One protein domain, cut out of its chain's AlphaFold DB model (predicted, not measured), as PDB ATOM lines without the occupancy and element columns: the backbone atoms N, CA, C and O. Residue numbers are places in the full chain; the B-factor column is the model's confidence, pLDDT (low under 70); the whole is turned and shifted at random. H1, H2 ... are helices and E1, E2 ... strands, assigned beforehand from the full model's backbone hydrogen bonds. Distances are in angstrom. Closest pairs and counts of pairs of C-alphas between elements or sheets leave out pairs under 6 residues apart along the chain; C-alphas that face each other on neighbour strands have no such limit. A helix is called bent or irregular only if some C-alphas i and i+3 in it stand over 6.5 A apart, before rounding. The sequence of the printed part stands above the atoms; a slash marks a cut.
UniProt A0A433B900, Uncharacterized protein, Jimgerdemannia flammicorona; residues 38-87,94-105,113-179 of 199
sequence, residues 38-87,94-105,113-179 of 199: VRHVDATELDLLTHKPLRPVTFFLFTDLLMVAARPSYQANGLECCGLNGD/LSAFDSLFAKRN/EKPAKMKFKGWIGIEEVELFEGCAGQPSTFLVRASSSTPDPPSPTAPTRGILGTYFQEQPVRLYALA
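What this domain is: This is residues 38 to 87, 94 to 105 and 113 to 179 of the 199 residues of an uncharacterized protein of Jimgerdemannia flammicorona (UniProt A0A433B900). One antiparallel sheet of seven strands curls into an incomplete barrel, with short helix H4 at the gap between E4 and E6. The short helices H1 and H2 lie outside the curl, and a long link after E6 loops away from it, with residues 155 to 160 sticking out. The printed part has 129 residues, with four named helices and seven named strands in the order E1 E2 E3 H1 H2 E4 E5 E6 H3 H4 E7. The sheet's order is E4 E3 E2 E1 E7 E6 E5, and the class is mixed, helices and strands. The whole is compact, with a radius of gyration of the C-alphas of 15.4 A, but flat in outline, spanning 44 by 42 by 22 A.

Where its parts are: E1, residues 38 to 46, begins at C-alpha 38 (37.997, -35.651, 0.126), is 24.4 A long and bends by 52 degrees at residue 42. E2, residues 53 to 62, is 25.5 A long and bends by 54 degrees at residue 56. E3 is residues 65 to 70, H1 78 to 81 and H2 96 to 101. E4, residues 119 to 125, is 19.3 A long. E5 is residues 129 to 133 and E6 141 to 146. H3, residues 161 to 164, is neither bent nor irregular, but only just: C-alphas 161 and 164 are 6.5 A apart. H4 is residues 167 to 170. E7, residues 173 to 178, ends at C-alpha 178 (31.748, -32.048, 15.893).

How they stand to each other: The sheet is strongly twisted, and E1, E2 and E3 form a meander, each strand the antiparallel neighbour of the one before. In the hairpin of E1 and E2, N 43 and O 57 are 2.9 A apart, within hydrogen-bond range. The same holds for N 60 and O 67 between E2 and E3, 2.8 A, N 68 and O 122 between E3 and E4, 2.8 A, and N 44 and O 177 between E1 and E7, 2.8 A. It holds too for N 144 and O 174 between E6 and E7, 2.9 A, and N 145 and O 130 in the hairpin of E5 and E6, 2.8 A. Edge strands E4 and E5 meet only through their link. The closest C-alphas of E4 and H4 are those of Gly 122 and Tyr 167, 5.3 A; of E6 and H4, those of Ala 146 and Phe 168, 6.1 A. H1, H2, H3 and H4 only graze the sheet. In H2 every O i to N i+4 pair is within hydrogen-bond range; H1, H3 and H4 are too short for one.

The domain as a whole: The C-alphas farthest apart, those of Asn 105 and Gly 137, are 47.3 A apart. Residues 88 to 93 and 106 to 112 are not printed, with gaps of 13.5 A and 15.5 A between C-alphas. The link from E6 to H3 is long, 14 residues. Mean pLDDT of the printed part is 75.9, with residues 81 to 87, 94 to 105, 113 to 116 and 148 to 166 under 70.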
ATOM      1  N   VAL A  38      37.606 -34.449  -0.617       87.56
ATOM      2  CA  VAL A  38      37.997 -35.651   0.126       87.56
ATOM      3  C   VAL A  38      36.881 -36.068   1.076       87.56
ATOM      4  O   VAL A  38      36.480 -37.230   1.115       87.56
ATOM      5  N   ARG A  39      36.378 -35.121   1.876       89.12
ATOM      6  CA  ARG A  39      35.352 -35.376   2.893       89.12
ATOM      7  C   ARG A  39      34.622 -34.089   3.258       89.12
ATOM      8  O   ARG A  39      35.140 -32.994   3.061       89.12
ATOM      9  N   HIS A  40      33.436 -34.229   3.836       89.81
ATOM     10  CA  HIS A  40      32.768 -33.147   4.546       89.81
ATOM     11  C   HIS A  40      32.457 -33.573   5.982       89.81
ATOM     12  O   HIS A  40      32.313 -34.764   6.261       89.81
ATOM     13  N   VAL A  41      32.388 -32.603   6.889       92.44
ATOM     14  CA  VAL A  41      32.043 -32.828   8.295       92.44
ATOM     15  C   VAL A  41      31.182 -31.680   8.788       92.44
ATOM     16  O   VAL A  41      31.564 -30.512   8.678       92.44
ATOM     17  N   ASP A  42      30.034 -32.019   9.362       93.38
ATOM     18  CA  ASP A  42      29.170 -31.057  10.027       93.38
ATOM     19  C   ASP A  42      29.652 -30.794  11.456       93.38
ATOM     20  O   ASP A  42      30.005 -31.698  12.218       93.38
ATOM     21  N   ALA A  43      29.673 -29.518  11.819       94.88
ATOM     22  CA  ALA A  43      30.142 -29.054  13.112       94.88
ATOM     23  C   ALA A  43      29.318 -27.854  13.590       94.88
ATOM     24  O   ALA A  43      28.435 -27.333  12.893       94.88
ATOM     25  N   THR A  44      29.625 -27.413  14.801       95.25
ATOM     26  CA  THR A  44      29.123 -26.184  15.402       95.25
ATOM     27  C   THR A  44      30.303 -25.288  15.732       95.25
ATOM     28  O   THR A  44      31.209 -25.701  16.447       95.25
ATOM     29  N   GLU A  45      30.293 -24.062  15.217       95.69
ATOM     30  CA  GLU A  45      31.226 -23.017  15.640       95.69
ATOM     31  C   GLU A  45      30.834 -22.558  17.049       95.69
ATOM     32  O   GLU A  45      29.669 -22.222  17.286       95.69
ATOM     33  N   LEU A  46      31.793 -22.549  17.971       95.00
ATOM     34  CA  LEU A  46      31.617 -22.121  19.354       95.00
ATOM     35  C   LEU A  46      32.324 -20.787  19.595       95.00
ATOM     36  O   LEU A  46      33.364 -20.488  19.008       95.00
ATOM     37  N   ASP A  47      31.768 -19.994  20.501       94.12
ATOM     38  CA  ASP A  47      32.453 -18.827  21.035       94.12
ATOM     39  C   ASP A  47      33.650 -19.270  21.888       94.12
ATOM     40  O   ASP A  47      33.498 -20.092  22.791       94.12
ATOM     41  N   LEU A  48      34.839 -18.724  21.616       91.12
ATOM     42  CA  LEU A  48      36.081 -19.155  22.274       91.12
ATOM     43  C   LEU A  48      36.078 -18.960  23.792       91.12
ATOM     44  O   LEU A  48      36.743 -19.716  24.487       91.12
ATOM     45  N   LEU A  49      35.396 -17.929  24.299       91.69
ATOM     46  CA  LEU A  49      35.450 -17.568  25.719       91.69
ATOM     47  C   LEU A  49      34.288 -18.171  26.502       91.69
ATOM     48  O   LEU A  49      34.447 -18.593  27.641       91.69
ATOM     49  N   THR A  50      33.100 -18.184  25.904       92.81
ATOM     50  CA  THR A  50      31.866 -18.621  26.567       92.81
ATOM     51  C   THR A  50      31.485 -20.061  26.240       92.81
ATOM     52  O   THR A  50      30.574 -20.596  26.870       92.81
ATOM     53  N   HIS A  51      32.136 -20.670  25.243       91.25
ATOM     54  CA  HIS A  51      31.848 -22.001  24.691       91.25
ATOM     55  C   HIS A  51      30.399 -22.165  24.210       91.25
ATOM     56  O   HIS A  51      29.912 -23.277  24.005       91.25
ATOM     57  N   LYS A  52      29.680 -21.052  24.023       92.88
ATOM     58  CA  LYS A  52      28.300 -21.069  23.551       92.88
ATOM     59  C   LYS A  52      28.265 -21.333  22.043       92.88
ATOM     60  O   LYS A  52      29.080 -20.760  21.315       92.88
ATOM     61  N   PRO A  53      27.304 -22.133  21.553       93.62
ATOM     62  CA  PRO A  53      27.073 -22.305  20.124       93.62
ATOM     63  C   PRO A  53      26.818 -20.972  19.418       93.62
ATOM     64  O   PRO A  53      25.910 -20.229  19.790       93.62
ATOM     65  N   LEU A  54      27.595 -20.686  18.374       94.50
ATOM     66  CA  LEU A  54      27.415 -19.513  17.521       94.50
ATOM     67  C   LEU A  54      26.590 -19.848  16.282       94.50
ATOM     68  O   LEU A  54      25.688 -19.090  15.918       94.50
ATOM     69  N   ARG A  55      26.926 -20.944  15.593       94.31
ATOM     70  CA  ARG A  55      26.225 -21.374  14.376       94.31
ATOM     71  C   ARG A  55      26.597 -22.792  13.944       94.31
ATOM     72  O   ARG A  55      27.732 -23.217  14.169       94.31
ATOM     73  N   PRO A  56      25.700 -23.476  13.218       95.12
ATOM     74  CA  PRO A  56      26.040 -24.707  12.530       95.12
ATOM     75  C   PRO A  56      26.886 -24.399  11.289       95.12
ATOM     76  O   PRO A  56      26.609 -23.465  10.528       95.12
ATOM     77  N   VAL A  57      27.924 -25.195  11.074       94.44
ATOM     78  CA  VAL A  57      28.823 -25.099   9.921       94.44
ATOM     79  C   VAL A  57      29.049 -26.476   9.309       94.44
ATOM     80  O   VAL A  57      28.759 -27.496   9.935       94.44
ATOM     81  N   THR A  58      29.577 -26.485   8.095       93.81
ATOM     82  CA  THR A  58      30.134 -27.667   7.443       93.81
ATOM     83  C   THR A  58      31.533 -27.326   6.975       93.81
ATOM     84  O   THR A  58      31.756 -26.290   6.333       93.81
ATOM     85  N   PHE A  59      32.461 -28.213   7.300       93.38
ATOM     86  CA  PHE A  59      33.784 -28.256   6.714       93.38
ATOM     87  C   PHE A  59      33.738 -29.090   5.447       93.38
ATOM     88  O   PHE A  59      33.233 -30.210   5.464       93.38
ATOM     89  N   PHE A  60      34.309 -28.569   4.372       90.38
ATOM     90  CA  PHE A  60      34.612 -29.331   3.171       90.38
ATOM     91  C   PHE A  60      36.127 -29.406   3.052       90.38
ATOM     92  O   PHE A  60      36.799 -28.387   2.880       90.38
ATOM     93  N   LEU A  61      36.650 -30.615   3.204       90.38
ATOM     94  CA  LEU A  61      38.062 -30.911   3.062       90.38
ATOM     95  C   LEU A  61      38.333 -31.274   1.610       90.38
ATOM     96  O   LEU A  61      37.807 -32.267   1.106       90.38
ATOM     97  N   PHE A  62      39.182 -30.487   0.970       86.88
ATOM     98  CA  PHE A  62      39.732 -30.774  -0.341       86.88
ATOM     99  C   PHE A  62      41.179 -31.234  -0.205       86.88
ATOM    100  O   PHE A  62      41.764 -31.188   0.876       86.88
ATOM    101  N   THR A  63      41.754 -31.690  -1.309       84.88
ATOM    102  CA  THR A  63      43.143 -32.161  -1.375       84.88
ATOM    103  C   THR A  63      44.178 -31.132  -0.923       84.88
ATOM    104  O   THR A  63      45.246 -31.511  -0.463       84.88
ATOM    105  N   ASP A  64      43.873 -29.845  -1.050       79.81
ATOM    106  CA  ASP A  64      44.813 -28.739  -0.860       79.81
ATOM    107  C   ASP A  64      44.243 -27.578  -0.028       79.81
ATOM    108  O   ASP A  64      44.978 -26.666   0.354       79.81
ATOM    109  N   LEU A  65      42.946 -27.601   0.295       86.44
ATOM    110  CA  LEU A  65      42.310 -26.563   1.102       86.44
ATOM    111  C   LEU A  65      41.202 -27.106   2.001       86.44
ATOM    112  O   LEU A  65      40.537 -28.098   1.703       86.44
ATOM    113  N   LEU A  66      40.956 -26.382   3.086       89.25
ATOM    114  CA  LEU A  66      39.802 -26.545   3.953       89.25
ATOM    115  C   LEU A  66      38.846 -25.374   3.725       89.25
ATOM    116  O   LEU A  66      39.232 -24.212   3.851       89.25
ATOM    117  N   MET A  67      37.586 -25.665   3.421       89.19
ATOM    118  CA  MET A  67      36.538 -24.660   3.248       89.19
ATOM    119  C   MET A  67      35.490 -24.766   4.352       89.19
ATOM    120  O   MET A  67      35.091 -25.861   4.739       89.19
ATOM    121  N   VAL A  68      34.989 -23.617   4.808       91.50
ATOM    122  CA  VAL A  68      33.939 -23.514   5.824       91.50
ATOM    123  C   VAL A  68      32.731 -22.778   5.260       91.50
ATOM    124  O   VAL A  68      32.842 -21.681   4.701       91.50
ATOM    125  N   ALA A  69      31.550 -23.349   5.465       89.69
ATOM    126  CA  ALA A  69      30.285 -22.697   5.160       89.69
ATOM    127  C   ALA A  69      29.293 -22.870   6.314       89.69
ATOM    128  O   ALA A  69      29.211 -23.924   6.935       89.69
ATOM    129  N   ALA A  70      28.533 -21.819   6.612       91.19
ATOM    130  CA  ALA A  70      27.471 -21.870   7.605       91.19
ATOM    131  C   ALA A  70      26.227 -22.536   7.026       91.19
ATOM    132  O   ALA A  70      25.766 -22.176   5.937       91.19
ATOM    133  N   ARG A  71      25.676 -23.471   7.794       91.94
ATOM    134  CA  ARG A  71      24.417 -24.144   7.497       91.94
ATOM    135  C   ARG A  71      23.230 -23.251   7.881       91.94
ATOM    136  O   ARG A  71      23.360 -22.407   8.770       91.94
ATOM    137  N   PRO A  72      22.074 -23.411   7.219       87.94
ATOM    138  CA  PRO A  72      20.870 -22.650   7.553       87.94
ATOM    139  C   PRO A  72      20.249 -23.060   8.897       87.94
ATOM    140  O   PRO A  72      19.586 -22.248   9.536       87.94
ATOM    141  N   SER A  73      20.451 -24.308   9.323       88.44
ATOM    142  CA  SER A  73      19.958 -24.860  10.584       88.44
ATOM    143  C   SER A  73      20.902 -25.957  11.090       88.44
ATOM    144  O   SER A  73      21.750 -26.445  10.343       88.44
ATOM    145  N   TYR A  74      20.770 -26.335  12.363       87.38
ATOM    146  CA  TYR A  74      21.573 -27.404  12.976       87.38
ATOM    147  C   TYR A  74      21.218 -28.804  12.455       87.38
ATOM    148  O   TYR A  74      22.065 -29.692  12.484       87.38
ATOM    149  N   GLN A  75      19.984 -28.973  11.972       85.62
ATOM    150  CA  GLN A  75      19.449 -30.234  11.449       85.62
ATOM    151  C   GLN A  75      19.778 -30.446   9.966       85.62
ATOM    152  O   GLN A  75      19.711 -31.568   9.484       85.62
ATOM    153  N   ALA A  76      20.111 -29.380   9.231       82.12
ATOM    154  CA  ALA A  76      20.414 -29.489   7.812       82.12
ATOM    155  C   ALA A  76      21.739 -30.230   7.600       82.12
ATOM    156  O   ALA A  76      22.746 -29.847   8.189       82.12
ATOM    157  N   ASN A  77      21.773 -31.229   6.724       80.69
ATOM    158  CA  ASN A  77      23.028 -31.857   6.322       80.69
ATOM    159  C   ASN A  77      23.780 -30.926   5.352       80.69
ATOM    160  O   ASN A  77      23.209 -30.413   4.379       80.69
ATOM    161  N   GLY A  78      25.064 -30.679   5.615       76.69
ATOM    162  CA  GLY A  78      25.900 -29.823   4.771       76.69
ATOM    163  C   GLY A  78      25.944 -30.248   3.302       76.69
ATOM    164  O   GLY A  78      25.881 -29.406   2.402       76.69
ATOM    165  N   LEU A  79      25.995 -31.553   3.040       77.12
ATOM    166  CA  LEU A  79      26.060 -32.104   1.688       77.12
ATOM    167  C   LEU A  79      24.720 -31.970   0.941       77.12
ATOM    168  O   LEU A  79      24.694 -31.644  -0.250       77.12
ATOM    169  N   GLU A  80      23.602 -32.120   1.655       75.38
ATOM    170  CA  GLU A  80      22.246 -31.916   1.120       75.38
ATOM    171  C   GLU A  80      22.012 -30.478   0.687       75.38
ATOM    172  O   GLU A  80      21.448 -30.223  -0.377       75.38
ATOM    173  N   CYS A  81      22.512 -29.520   1.469       66.31
ATOM    174  CA  CYS A  81      22.404 -28.107   1.132       66.31
ATOM    175  C   CYS A  81      23.140 -27.746  -0.170       66.31
ATOM    176  O   CYS A  81      22.833 -26.728  -0.795       66.31
ATOM    177  N   CYS A  82      24.096 -28.581  -0.588       65.94
ATOM    178  CA  CYS A  82      24.815 -28.450  -1.852       65.94
ATOM    179  C   CYS A  82      24.099 -29.161  -3.013       65.94
ATOM    180  O   CYS A  82      24.491 -29.001  -4.167       65.94
ATOM    181  N   GLY A  83      23.038 -29.929  -2.743       60.12
ATOM    182  CA  GLY A  83      22.367 -30.778  -3.728       60.12
ATOM    183  C   GLY A  83      23.262 -31.904  -4.247       60.12
ATOM    184  O   GLY A  83      23.174 -32.232  -5.428       60.12
ATOM    185  N   LEU A  84      24.153 -32.417  -3.390       60.62
ATOM    186  CA  LEU A  84      25.094 -33.503  -3.692       60.62
ATOM    187  C   LEU A  84      24.640 -34.862  -3.129       60.62
ATOM    188  O   LEU A  84      25.265 -35.875  -3.433       60.62
ATOM    189  N   ASN A  85      23.537 -34.899  -2.372       51.94
ATOM    190  CA  ASN A  85      22.804 -36.138  -2.112       51.94
ATOM    191  C   ASN A  85      22.035 -36.482  -3.388       51.94
ATOM    192  O   ASN A  85      21.108 -35.769  -3.771       51.94
ATOM    193  N   GLY A  86      22.532 -37.483  -4.111       43.56
ATOM    194  CA  GLY A  86      22.144 -37.765  -5.485       43.56
ATOM    195  C   GLY A  86      20.648 -37.994  -5.687       43.56
ATOM    196  O   GLY A  86      20.016 -38.733  -4.940       43.56
ATOM    197  N   ASP A  87      20.139 -37.434  -6.783       39.44
ATOM    198  CA  ASP A  87      19.246 -38.178  -7.661       39.44
ATOM    199  C   ASP A  87      19.963 -38.264  -9.014       39.44
ATOM    200  O   ASP A  87      20.306 -37.256  -9.644       39.44
ATOM    201  N   LEU A  94      29.416 -31.865 -12.243       46.75
ATOM    202  CA  LEU A  94      29.646 -30.524 -11.746       46.75
ATOM    203  C   LEU A  94      30.445 -30.725 -10.469       46.75
ATOM    204  O   LEU A  94      30.048 -31.513  -9.604       46.75
ATOM    205  N   SER A  95      31.593 -30.058 -10.379       52.81
ATOM    206  CA  SER A  95      32.392 -30.098  -9.163       52.81
ATOM    207  C   SER A  95      31.485 -29.708  -7.988       52.81
ATOM    208  O   SER A  95      30.601 -28.861  -8.138       52.81
ATOM    209  N   ALA A  96      31.655 -30.321  -6.812       52.88
ATOM    210  CA  ALA A  96      30.876 -29.983  -5.608       52.88
ATOM    211  C   ALA A  96      30.782 -28.458  -5.377       52.88
ATOM    212  O   ALA A  96      29.783 -27.923  -4.895       52.88
ATOM    213  N   PHE A  97      31.824 -27.759  -5.813       55.09
ATOM    214  CA  PHE A  97      31.951 -26.318  -5.851       55.09
ATOM    215  C   PHE A  97      31.069 -25.600  -6.865       55.09
ATOM    216  O   PHE A  97      30.459 -24.591  -6.515       55.09
ATOM    217  N   ASP A  98      30.946 -26.094  -8.094       54.94
ATOM    218  CA  ASP A  98      30.005 -25.518  -9.051       54.94
ATOM    219  C   ASP A  98      28.594 -25.541  -8.467       54.94
ATOM    220  O   ASP A  98      27.894 -24.545  -8.555       54.94
ATOM    221  N   SER A  99      28.192 -26.595  -7.759       57.47
ATOM    222  CA  SER A  99      26.887 -26.629  -7.081       57.47
ATOM    223  C   SER A  99      26.769 -25.632  -5.920       57.47
ATOM    224  O   SER A  99      25.709 -25.024  -5.740       57.47
ATOM    225  N   LEU A 100      27.851 -25.416  -5.165       55.94
ATOM    226  CA  LEU A 100      27.915 -24.443  -4.067       55.94
ATOM    227  C   LEU A 100      27.787 -22.991  -4.550       55.94
ATOM    228  O   LEU A 100      27.163 -22.165  -3.879       55.94
ATOM    229  N   PHE A 101      28.364 -22.680  -5.711       52.75
ATOM    230  CA  PHE A 101      28.480 -21.312  -6.223       52.75
ATOM    231  C   PHE A 101      27.635 -21.036  -7.476       52.75
ATOM    232  O   PHE A 101      27.501 -19.879  -7.890       52.75
ATOM    233  N   ALA A 102      27.014 -22.050  -8.081       48.19
ATOM    234  CA  ALA A 102      26.147 -21.861  -9.233       48.19
ATOM    235  C   ALA A 102      24.883 -21.107  -8.819       48.19
ATOM    236  O   ALA A 102      24.087 -21.522  -7.965       48.19
ATOM    237  N   LYS A 103      24.615 -20.015  -9.537       45.59
ATOM    238  CA  LYS A 103      23.257 -19.490  -9.674       45.59
ATOM    239  C   LYS A 103      22.411 -20.553 -10.380       45.59
ATOM    240  O   LYS A 103      22.337 -20.583 -11.603       45.59
ATOM    241  N   ARG A 104      21.786 -21.442  -9.599       53.03
ATOM    242  CA  ARG A 104      20.838 -22.442 -10.110       53.03
ATOM    243  C   ARG A 104      19.756 -21.742 -10.943       53.03
ATOM    244  O   ARG A 104      19.143 -20.778 -10.481       53.03
ATOM    245  N   ASN A 105      19.566 -22.226 -12.165       43.03
ATOM    246  CA  ASN A 105      18.633 -21.688 -13.149       43.03
ATOM    247  C   ASN A 105      17.188 -21.773 -12.598       43.03
ATOM    248  O   ASN A 105      16.759 -22.867 -12.219       43.03
ATOM    249  N   GLU A 113       9.985 -26.369  -1.577       46.44
ATOM    250  CA  GLU A 113      10.226 -25.257  -0.658       46.44
ATOM    251  C   GLU A 113      11.725 -24.981  -0.617       46.44
ATOM    252  O   GLU A 113      12.523 -25.877  -0.370       46.44
ATOM    253  N   LYS A 114      12.102 -23.759  -0.994       49.00
ATOM    254  CA  LYS A 114      13.476 -23.367  -1.311       49.00
ATOM    255  C   LYS A 114      14.407 -23.823  -0.172       49.00
ATOM    256  O   LYS A 114      14.379 -23.173   0.875       49.00
ATOM    257  N   PRO A 115      15.224 -24.886  -0.335       53.28
ATOM    258  CA  PRO A 115      16.089 -25.323   0.746       53.28
ATOM    259  C   PRO A 115      17.043 -24.169   1.041       53.28
ATOM    260  O   PRO A 115      17.652 -23.587   0.131       53.28
ATOM    261  N   ALA A 116      17.062 -23.744   2.302       63.06
ATOM    262  CA  ALA A 116      17.828 -22.589   2.724       63.06
ATOM    263  C   ALA A 116      19.308 -22.828   2.386       63.06
ATOM    264  O   ALA A 116      19.888 -23.856   2.718       63.06
ATOM    265  N   LYS A 117      19.908 -21.900   1.637       75.75
ATOM    266  CA  LYS A 117      21.257 -22.088   1.095       75.75
ATOM    267  C   LYS A 117      22.305 -21.875   2.180       75.75
ATOM    268  O   LYS A 117      22.180 -20.955   2.988       75.75
ATOM    269  N   MET A 118      23.372 -22.666   2.134       82.94
ATOM    270  CA  MET A 118      24.552 -22.418   2.956       82.94
ATOM    271  C   MET A 118      25.186 -21.069   2.624       82.94
ATOM    272  O   MET A 118      25.169 -20.610   1.480       82.94
ATOM    273  N   LYS A 119      25.785 -20.444   3.637       85.94
ATOM    274  CA  LYS A 119      26.532 -19.197   3.490       85.94
ATOM    275  C   LYS A 119      28.020 -19.478   3.628       85.94
ATOM    276  O   LYS A 119      28.486 -19.767   4.728       85.94
ATOM    277  N   PHE A 120      28.760 -19.344   2.532       85.94
ATOM    278  CA  PHE A 120      30.219 -19.421   2.536       85.94
ATOM    279  C   PHE A 120      30.823 -18.477   3.591       85.94
ATOM    280  O   PHE A 120      30.372 -17.335   3.743       85.94
ATOM    281  N   LYS A 121      31.802 -18.981   4.349       87.94
ATOM    282  CA  LYS A 121      32.522 -18.225   5.381       87.94
ATOM    283  C   LYS A 121      33.940 -17.918   4.948       87.94
ATOM    284  O   LYS A 121      34.331 -16.760   4.982       87.94
ATOM    285  N   GLY A 122      34.678 -18.930   4.523       85.56
ATOM    286  CA  GLY A 122      36.048 -18.762   4.075       85.56
ATOM    287  C   GLY A 122      36.690 -20.095   3.741       85.56
ATOM    288  O   GLY A 122      36.082 -21.157   3.887       85.56
ATOM    289  N   TRP A 123      37.941 -20.017   3.318       86.75
ATOM    290  CA  TRP A 123      38.813 -21.160   3.102       86.75
ATOM    291  C   TRP A 123      40.187 -20.884   3.699       86.75
ATOM    292  O   TRP A 123      40.494 -19.747   4.060       86.75
ATOM    293  N   ILE A 124      41.009 -21.916   3.771       85.56
ATOM    294  CA  ILE A 124      42.410 -21.838   4.162       85.56
ATOM    295  C   ILE A 124      43.164 -22.985   3.487       85.56
ATOM    296  O   ILE A 124      42.597 -24.066   3.308       85.56
ATOM    297  N   GLY A 125      44.403 -22.743   3.053       85.56
ATOM    298  CA  GLY A 125      45.238 -23.801   2.485       85.56
ATOM    299  C   GLY A 125      45.521 -24.864   3.542       85.56
ATOM    300  O   GLY A 125      45.731 -24.526   4.702       85.56
ATOM    301  N   ILE A 126      45.519 -26.145   3.171       86.69
ATOM    302  CA  ILE A 126      45.696 -27.225   4.154       86.69
ATOM    303  C   ILE A 126      47.051 -27.134   4.876       86.69
ATOM    304  O   ILE A 126      47.140 -27.450   6.056       86.69
ATOM    305  N   GLU A 127      48.071 -26.614   4.189       86.31
ATOM    306  CA  GLU A 127      49.413 -26.353   4.728       86.31
ATOM    307  C   GLU A 127      49.438 -25.237   5.786       86.31
ATOM    308  O   GLU A 127      50.380 -25.142   6.566       86.31
ATOM    309  N   GLU A 128      48.401 -24.397   5.834       88.19
ATOM    310  CA  GLU A 128      48.272 -23.280   6.775       88.19
ATOM    311  C   GLU A 128      47.366 -23.630   7.970       88.19
ATOM    312  O   GLU A 128      47.195 -22.808   8.873       88.19
ATOM    313  N   VAL A 129      46.768 -24.828   7.995       90.19
ATOM    314  CA  VAL A 129      45.863 -25.280   9.058       90.19
ATOM    315  C   VAL A 129      46.625 -26.045  10.130       90.19
ATOM    316  O   VAL A 129      47.212 -27.091   9.872       90.19
ATOM    317  N   GLU A 130      46.503 -25.590  11.370       93.31
ATOM    318  CA  GLU A 130      46.917 -26.343  12.548       93.31
ATOM    319  C   GLU A 130      45.681 -26.734  13.368       93.31
ATOM    320  O   GLU A 130      44.795 -25.912  13.623       93.31
ATOM    321  N   LEU A 131      45.617 -28.000  13.781       93.19
ATOM    322  CA  LEU A 131      44.524 -28.547  14.583       93.19
ATOM    323  C   LEU A 131      45.012 -28.850  15.995       93.19
ATOM    324  O   LEU A 131      46.045 -29.494  16.175       93.19
ATOM    325  N   PHE A 132      44.237 -28.428  16.989       93.31
ATOM    326  CA  PHE A 132      44.497 -28.722  18.396       93.31
ATOM    327  C   PHE A 132      43.271 -29.361  19.039       93.31
ATOM    328  O   PHE A 132      42.134 -29.134  18.611       93.31
ATOM    329  N   GLU A 133      43.511 -30.134  20.094       92.06
ATOM    330  CA  GLU A 133      42.442 -30.604  20.969       92.06
ATOM    331  C   GLU A 133      41.687 -29.404  21.564       92.06
ATOM    332  O   GLU A 133      42.274 -28.352  21.837       92.06
ATOM    333  N   GLY A 134      40.366 -29.536  21.680       87.88
ATOM    334  CA  GLY A 134      39.507 -28.486  22.206       87.88
ATOM    335  C   GLY A 134      39.543 -28.389  23.731       87.88
ATOM    336  O   GLY A 134      40.544 -28.659  24.392       87.88
ATOM    337  N   CYS A 135      38.435 -27.944  24.314       82.00
ATOM    338  CA  CYS A 135      38.362 -27.661  25.740       82.00
ATOM    339  C   CYS A 135      38.369 -28.951  26.571       82.00
ATOM    340  O   CYS A 135      37.538 -29.838  26.370       82.00
ATOM    341  N   ALA A 136      39.245 -29.005  27.579       76.38
ATOM    342  CA  ALA A 136      39.261 -30.089  28.555       76.38
ATOM    343  C   ALA A 136      37.869 -30.264  29.193       76.38
ATOM    344  O   ALA A 136      37.279 -29.311  29.703       76.38
ATOM    345  N   GLY A 137      37.338 -31.489  29.144       74.81
ATOM    346  CA  GLY A 137      36.009 -31.824  29.664       74.81
ATOM    347  C   GLY A 137      34.853 -31.684  28.666       74.81
ATOM    348  O   GLY A 137      33.729 -32.036  29.018       74.81
ATOM    349  N   GLN A 138      35.097 -31.231  27.429       77.75
ATOM    350  CA  GLN A 138      34.115 -31.290  26.342       77.75
ATOM    351  C   GLN A 138      34.620 -32.200  25.216       77.75
ATOM    352  O   GLN A 138      35.403 -31.750  24.370       77.75
ATOM    353  N   PRO A 139      34.188 -33.478  25.187       75.06
ATOM    354  CA  PRO A 139      34.588 -34.384  24.123       75.06
ATOM    355  C   PRO A 139      34.126 -33.840  22.767       75.06
ATOM    356  O   PRO A 139      33.127 -33.124  22.672       75.06
ATOM    357  N   SER A 140      34.865 -34.186  21.714       88.19
ATOM    358  CA  SER A 140      34.544 -33.818  20.327       88.19
ATOM    359  C   SER A 140      34.660 -32.324  19.998       88.19
ATOM    360  O   SER A 140      34.160 -31.886  18.959       88.19
ATOM    361  N   THR A 141      35.338 -31.543  20.844       94.12
ATOM    362  CA  THR A 141      35.724 -30.164  20.526       94.12
ATOM    363  C   THR A 141      37.152 -30.097  19.991       94.12
ATOM    364  O   THR A 141      38.018 -30.873  20.391       94.12
ATOM    365  N   PHE A 142      37.406 -29.175  19.066       95.38
ATOM    366  CA  PHE A 142      38.719 -28.966  18.459       95.38
ATOM    367  C   PHE A 142      38.920 -27.502  18.075       95.38
ATOM    368  O   PHE A 142      37.971 -26.787  17.735       95.38
ATOM    369  N   LEU A 143      40.169 -27.054  18.121       94.94
ATOM    370  CA  LEU A 143      40.570 -25.728  17.672       94.94
ATOM    371  C   LEU A 143      41.188 -25.827  16.282       94.94
ATOM    372  O   LEU A 143      42.064 -26.654  16.036       94.94
ATOM    373  N   VAL A 144      40.761 -24.933  15.399       94.19
ATOM    374  CA  VAL A 144      41.435 -24.661  14.131       94.19
ATOM    375  C   VAL A 144      42.208 -23.366  14.306       94.19
ATOM    376  O   VAL A 144      41.613 -22.334  14.631       94.19
ATOM    377  N   ARG A 145      43.520 -23.414  14.087       92.50
ATOM    378  CA  ARG A 145      44.373 -22.233  14.004       92.50
ATOM    379  C   ARG A 145      44.875 -22.069  12.578       92.50
ATOM    380  O   ARG A 145      45.451 -22.987  12.006       92.50
ATOM    381  N   ALA A 146      44.659 -20.888  12.027       89.25
ATOM    382  CA  ALA A 146      45.295 -20.450  10.804       89.25
ATOM    383  C   ALA A 146      46.703 -19.951  11.125       89.25
ATOM    384  O   ALA A 146      46.868 -19.008  11.907       89.25
ATOM    385  N   SER A 147      47.709 -20.576  10.522       80.19
ATOM    386  CA  SER A 147      49.074 -20.066  10.533       80.19
ATOM    387  C   SER A 147      49.071 -18.699   9.861       80.19
ATOM    388  O   SER A 147      48.597 -18.556   8.735       80.19
ATOM    389  N   SER A 148      49.562 -17.667  10.549       60.31
ATOM    390  CA  SER A 148      49.672 -16.331   9.970       60.31
ATOM    391  C   SER A 148      50.812 -16.313   8.949       60.31
ATOM    392  O   SER A 148      51.915 -15.858   9.256       60.31
ATOM    393  N   SER A 149      50.591 -16.825   7.742       51.50
ATOM    394  CA  SER A 149      51.449 -16.462   6.623       51.50
ATOM    395  C   SER A 149      51.168 -14.984   6.334       51.50
ATOM    396  O   SER A 149      50.040 -14.570   6.056       51.50
ATOM    397  N   THR A 150      52.181 -14.131   6.506       45.06
ATOM    398  CA  THR A 150      52.151 -12.774   5.947       45.06
ATOM    399  C   THR A 150      51.720 -12.887   4.489       45.06
ATOM    400  O   THR A 150      52.291 -13.720   3.784       45.06
ATOM    401  N   PRO A 151      50.722 -12.115   4.025       48.03
ATOM    402  CA  PRO A 151      50.253 -12.253   2.660       48.03
ATOM    403  C   PRO A 151      51.409 -11.903   1.727       48.03
ATOM    404  O   PRO A 151      51.839 -10.749   1.680       48.03
ATOM    405  N   ASP A 152      51.920 -12.897   1.000       41.56
ATOM    406  CA  ASP A 152      52.792 -12.624  -0.133       41.56
ATOM    407  C   ASP A 152      52.059 -11.665  -1.080       41.56
ATOM    408  O   ASP A 152      50.834 -11.785  -1.259       41.56
ATOM    409  N   PRO A 153      52.770 -10.684  -1.669       37.16
ATOM    410  CA  PRO A 153      52.160  -9.732  -2.581       37.16
ATOM    411  C   PRO A 153      51.405 -10.501  -3.668       37.16
ATOM    412  O   PRO A 153      51.899 -11.523  -4.154       37.16
ATOM    413  N   PRO A 154      50.195 -10.048  -4.041       42.91
ATOM    414  CA  PRO A 154      49.331 -10.806  -4.923       42.91
ATOM    415  C   PRO A 154      50.068 -11.062  -6.233       42.91
ATOM    416  O   PRO A 154      50.326 -10.141  -7.008       42.91
ATOM    417  N   SER A 155      50.399 -12.331  -6.484       37.12
ATOM    418  CA  SER A 155      50.750 -12.780  -7.824       37.12
ATOM    419  C   SER A 155      49.664 -12.275  -8.787       37.12
ATOM    420  O   SER A 155      48.484 -12.290  -8.428       37.12
ATOM    421  N   PRO A 156      49.989 -11.854 -10.017       39.41
ATOM    422  CA  PRO A 156      48.983 -11.469 -11.010       39.41
ATOM    423  C   PRO A 156      48.003 -12.611 -11.372       39.41
ATOM    424  O   PRO A 156      46.999 -12.363 -12.034       39.41
ATOM    425  N   THR A 157      48.242 -13.841 -10.896       42.38
ATOM    426  CA  THR A 157      47.304 -14.985 -10.914       42.38
ATOM    427  C   THR A 157      46.521 -15.205  -9.608       42.38
ATOM    428  O   THR A 157      45.684 -16.099  -9.546       42.38
ATOM    429  N   ALA A 158      46.732 -14.382  -8.578       42.34
ATOM    430  CA  ALA A 158      46.126 -14.464  -7.245       42.34
ATOM    431  C   ALA A 158      45.039 -13.403  -6.919       42.34
ATOM    432  O   ALA A 158      44.912 -13.036  -5.747       42.34
ATOM    433  N   PRO A 159      44.203 -12.900  -7.857       37.69
ATOM    434  CA  PRO A 159      43.178 -11.917  -7.501       37.69
ATOM    435  C   PRO A 159      42.085 -12.487  -6.577       37.69
ATOM    436  O   PRO A 159      41.288 -11.729  -6.033       37.69
ATOM    437  N   THR A 160      42.039 -13.805  -6.352       47.00
ATOM    438  CA  THR A 160      40.937 -14.446  -5.620       47.00
ATOM    439  C   THR A 160      41.186 -14.706  -4.138       47.00
ATOM    440  O   THR A 160      40.222 -14.794  -3.379       47.00
ATOM    441  N   ARG A 161      42.446 -14.795  -3.687       45.34
ATOM    442  CA  ARG A 161      42.743 -15.007  -2.255       45.34
ATOM    443  C   ARG A 161      42.311 -13.807  -1.401       45.34
ATOM    444  O   ARG A 161      41.826 -13.999  -0.293       45.34
ATOM    445  N   GLY A 162      42.407 -12.590  -1.942       40.66
ATOM    446  CA  GLY A 162      42.090 -11.350  -1.225       40.66
ATOM    447  C   GLY A 162      40.608 -10.955  -1.166       40.66
ATOM    448  O   GLY A 162      40.249 -10.128  -0.339       40.66
ATOM    449  N   ILE A 163      39.734 -11.516  -2.016       43.41
ATOM    450  CA  ILE A 163      38.345 -11.022  -2.159       43.41
ATOM    451  C   ILE A 163      37.337 -11.812  -1.302       43.41
ATOM    452  O   ILE A 163      36.246 -11.316  -1.030       43.41
ATOM    453  N   LEU A 164      37.667 -13.031  -0.861       50.16
ATOM    454  CA  LEU A 164      36.668 -13.953  -0.295       50.16
ATOM    455  C   LEU A 164      37.035 -14.564   1.072       50.16
ATOM    456  O   LEU A 164      36.196 -15.227   1.667       50.16
ATOM    457  N   GLY A 165      38.238 -14.350   1.608       56.28
ATOM    458  CA  GLY A 165      38.775 -15.193   2.686       56.28
ATOM    459  C   GLY A 165      39.194 -14.503   3.984       56.28
ATOM    460  O   GLY A 165      40.163 -14.955   4.582       56.28
ATOM    461  N   THR A 166      38.526 -13.444   4.460       68.38
ATOM    462  CA  THR A 166      38.929 -12.798   5.734       68.38
ATOM    463  C   THR A 166      38.550 -13.604   6.976       68.38
ATOM    464  O   THR A 166      39.028 -13.305   8.061       68.38
ATOM    465  N   TYR A 167      37.736 -14.658   6.858       83.56
ATOM    466  CA  TYR A 167      37.202 -15.398   8.009       83.56
ATOM    467  C   TYR A 167      38.277 -15.936   8.963       83.56
ATOM    468  O   TYR A 167      38.134 -15.802  10.177       83.56
ATOM    469  N   PHE A 168      39.372 -16.490   8.445       83.69
ATOM    470  CA  PHE A 168      40.500 -16.930   9.273       83.69
ATOM    471  C   PHE A 168      41.513 -15.812   9.565       83.69
ATOM    472  O   PHE A 168      42.337 -15.953  10.454       83.69
ATOM    473  N   GLN A 169      41.441 -14.678   8.867       81.50
ATOM    474  CA  GLN A 169      42.290 -13.512   9.140       81.50
ATOM    475  C   GLN A 169      41.732 -12.662  10.291       81.50
ATOM    476  O   GLN A 169      42.479 -12.213  11.151       81.50
ATOM    477  N   GLU A 170      40.410 -12.473  10.328       84.12
ATOM    478  CA  GLU A 170      39.689 -11.751  11.385       84.12
ATOM    479  C   GLU A 170      39.820 -12.451  12.735       84.12
ATOM    480  O   GLU A 170      39.931 -11.806  13.776       84.12
ATOM    481  N   GLN A 171      39.791 -13.782  12.715       87.00
ATOM    482  CA  GLN A 171      39.945 -14.602  13.902       87.00
ATOM    483  C   GLN A 171      40.755 -15.852  13.529       87.00
ATOM    484  O   GLN A 171      40.185 -16.805  12.987       87.00
ATOM    485  N   PRO A 172      42.075 -15.850  13.792       88.88
ATOM    486  CA  PRO A 172      42.964 -16.931  13.374       88.88
ATOM    487  C   PRO A 172      42.749 -18.215  14.160       88.88
ATOM    488  O   PRO A 172      43.041 -19.283  13.646       88.88
ATOM    489  N   VAL A 173      42.212 -18.133  15.377       92.94
ATOM    490  CA  VAL A 173      41.870 -19.298  16.197       92.94
ATOM    491  C   VAL A 173      40.355 -19.393  16.294       92.94
ATOM    492  O   VAL A 173      39.699 -18.414  16.642       92.94
ATOM    493  N   ARG A 174      39.783 -20.561  16.008       94.69
ATOM    494  CA  ARG A 174      38.339 -20.811  16.112       94.69
ATOM    495  C   ARG A 174      38.080 -22.169  16.756       94.69
ATOM    496  O   ARG A 174      38.775 -23.135  16.456       94.69
ATOM    497  N   LEU A 175      37.082 -22.224  17.637       95.75
ATOM    498  CA  LEU A 175      36.665 -23.436  18.341       95.75
ATOM    499  C   LEU A 175      35.444 -24.039  17.662       95.75
ATOM    500  O   LEU A 175      34.482 -23.336  17.344       95.75
ATOM    501  N   TYR A 176      35.476 -25.351  17.488       96.19
ATOM    502  CA  TYR A 176      34.390 -26.110  16.901       96.19
ATOM    503  C   TYR A 176      34.065 -27.332  17.750       96.19
ATOM    504  O   TYR A 176      34.934 -27.894  18.410       96.19
ATOM    505  N   ALA A 177      32.808 -27.755  17.693       94.62
ATOM    506  CA  ALA A 177      32.348 -29.045  18.182       94.62
ATOM    507  C   ALA A 177      31.845 -29.873  17.001       94.62
ATOM    508  O   ALA A 177      31.030 -29.381  16.214       94.62
ATOM    509  N   LEU A 178      32.312 -31.113  16.864       92.56
ATOM    510  CA  LEU A 178      31.748 -32.048  15.893       92.56
ATOM    511  C   LEU A 178      30.279 -32.304  16.234       92.56
ATOM    512  O   LEU A 178      29.921 -32.427  17.408       92.56
ATOM    513  N   ALA A 179      29.424 -32.386  15.213       79.75
ATOM    514  CA  ALA A 179      28.077 -32.890  15.429       79.75
ATOM    515  C   ALA A 179      28.181 -34.333  15.950       79.75
ATOM    516  O   ALA A 179      28.912 -35.146  15.380       79.75
TER     517      ALA A 179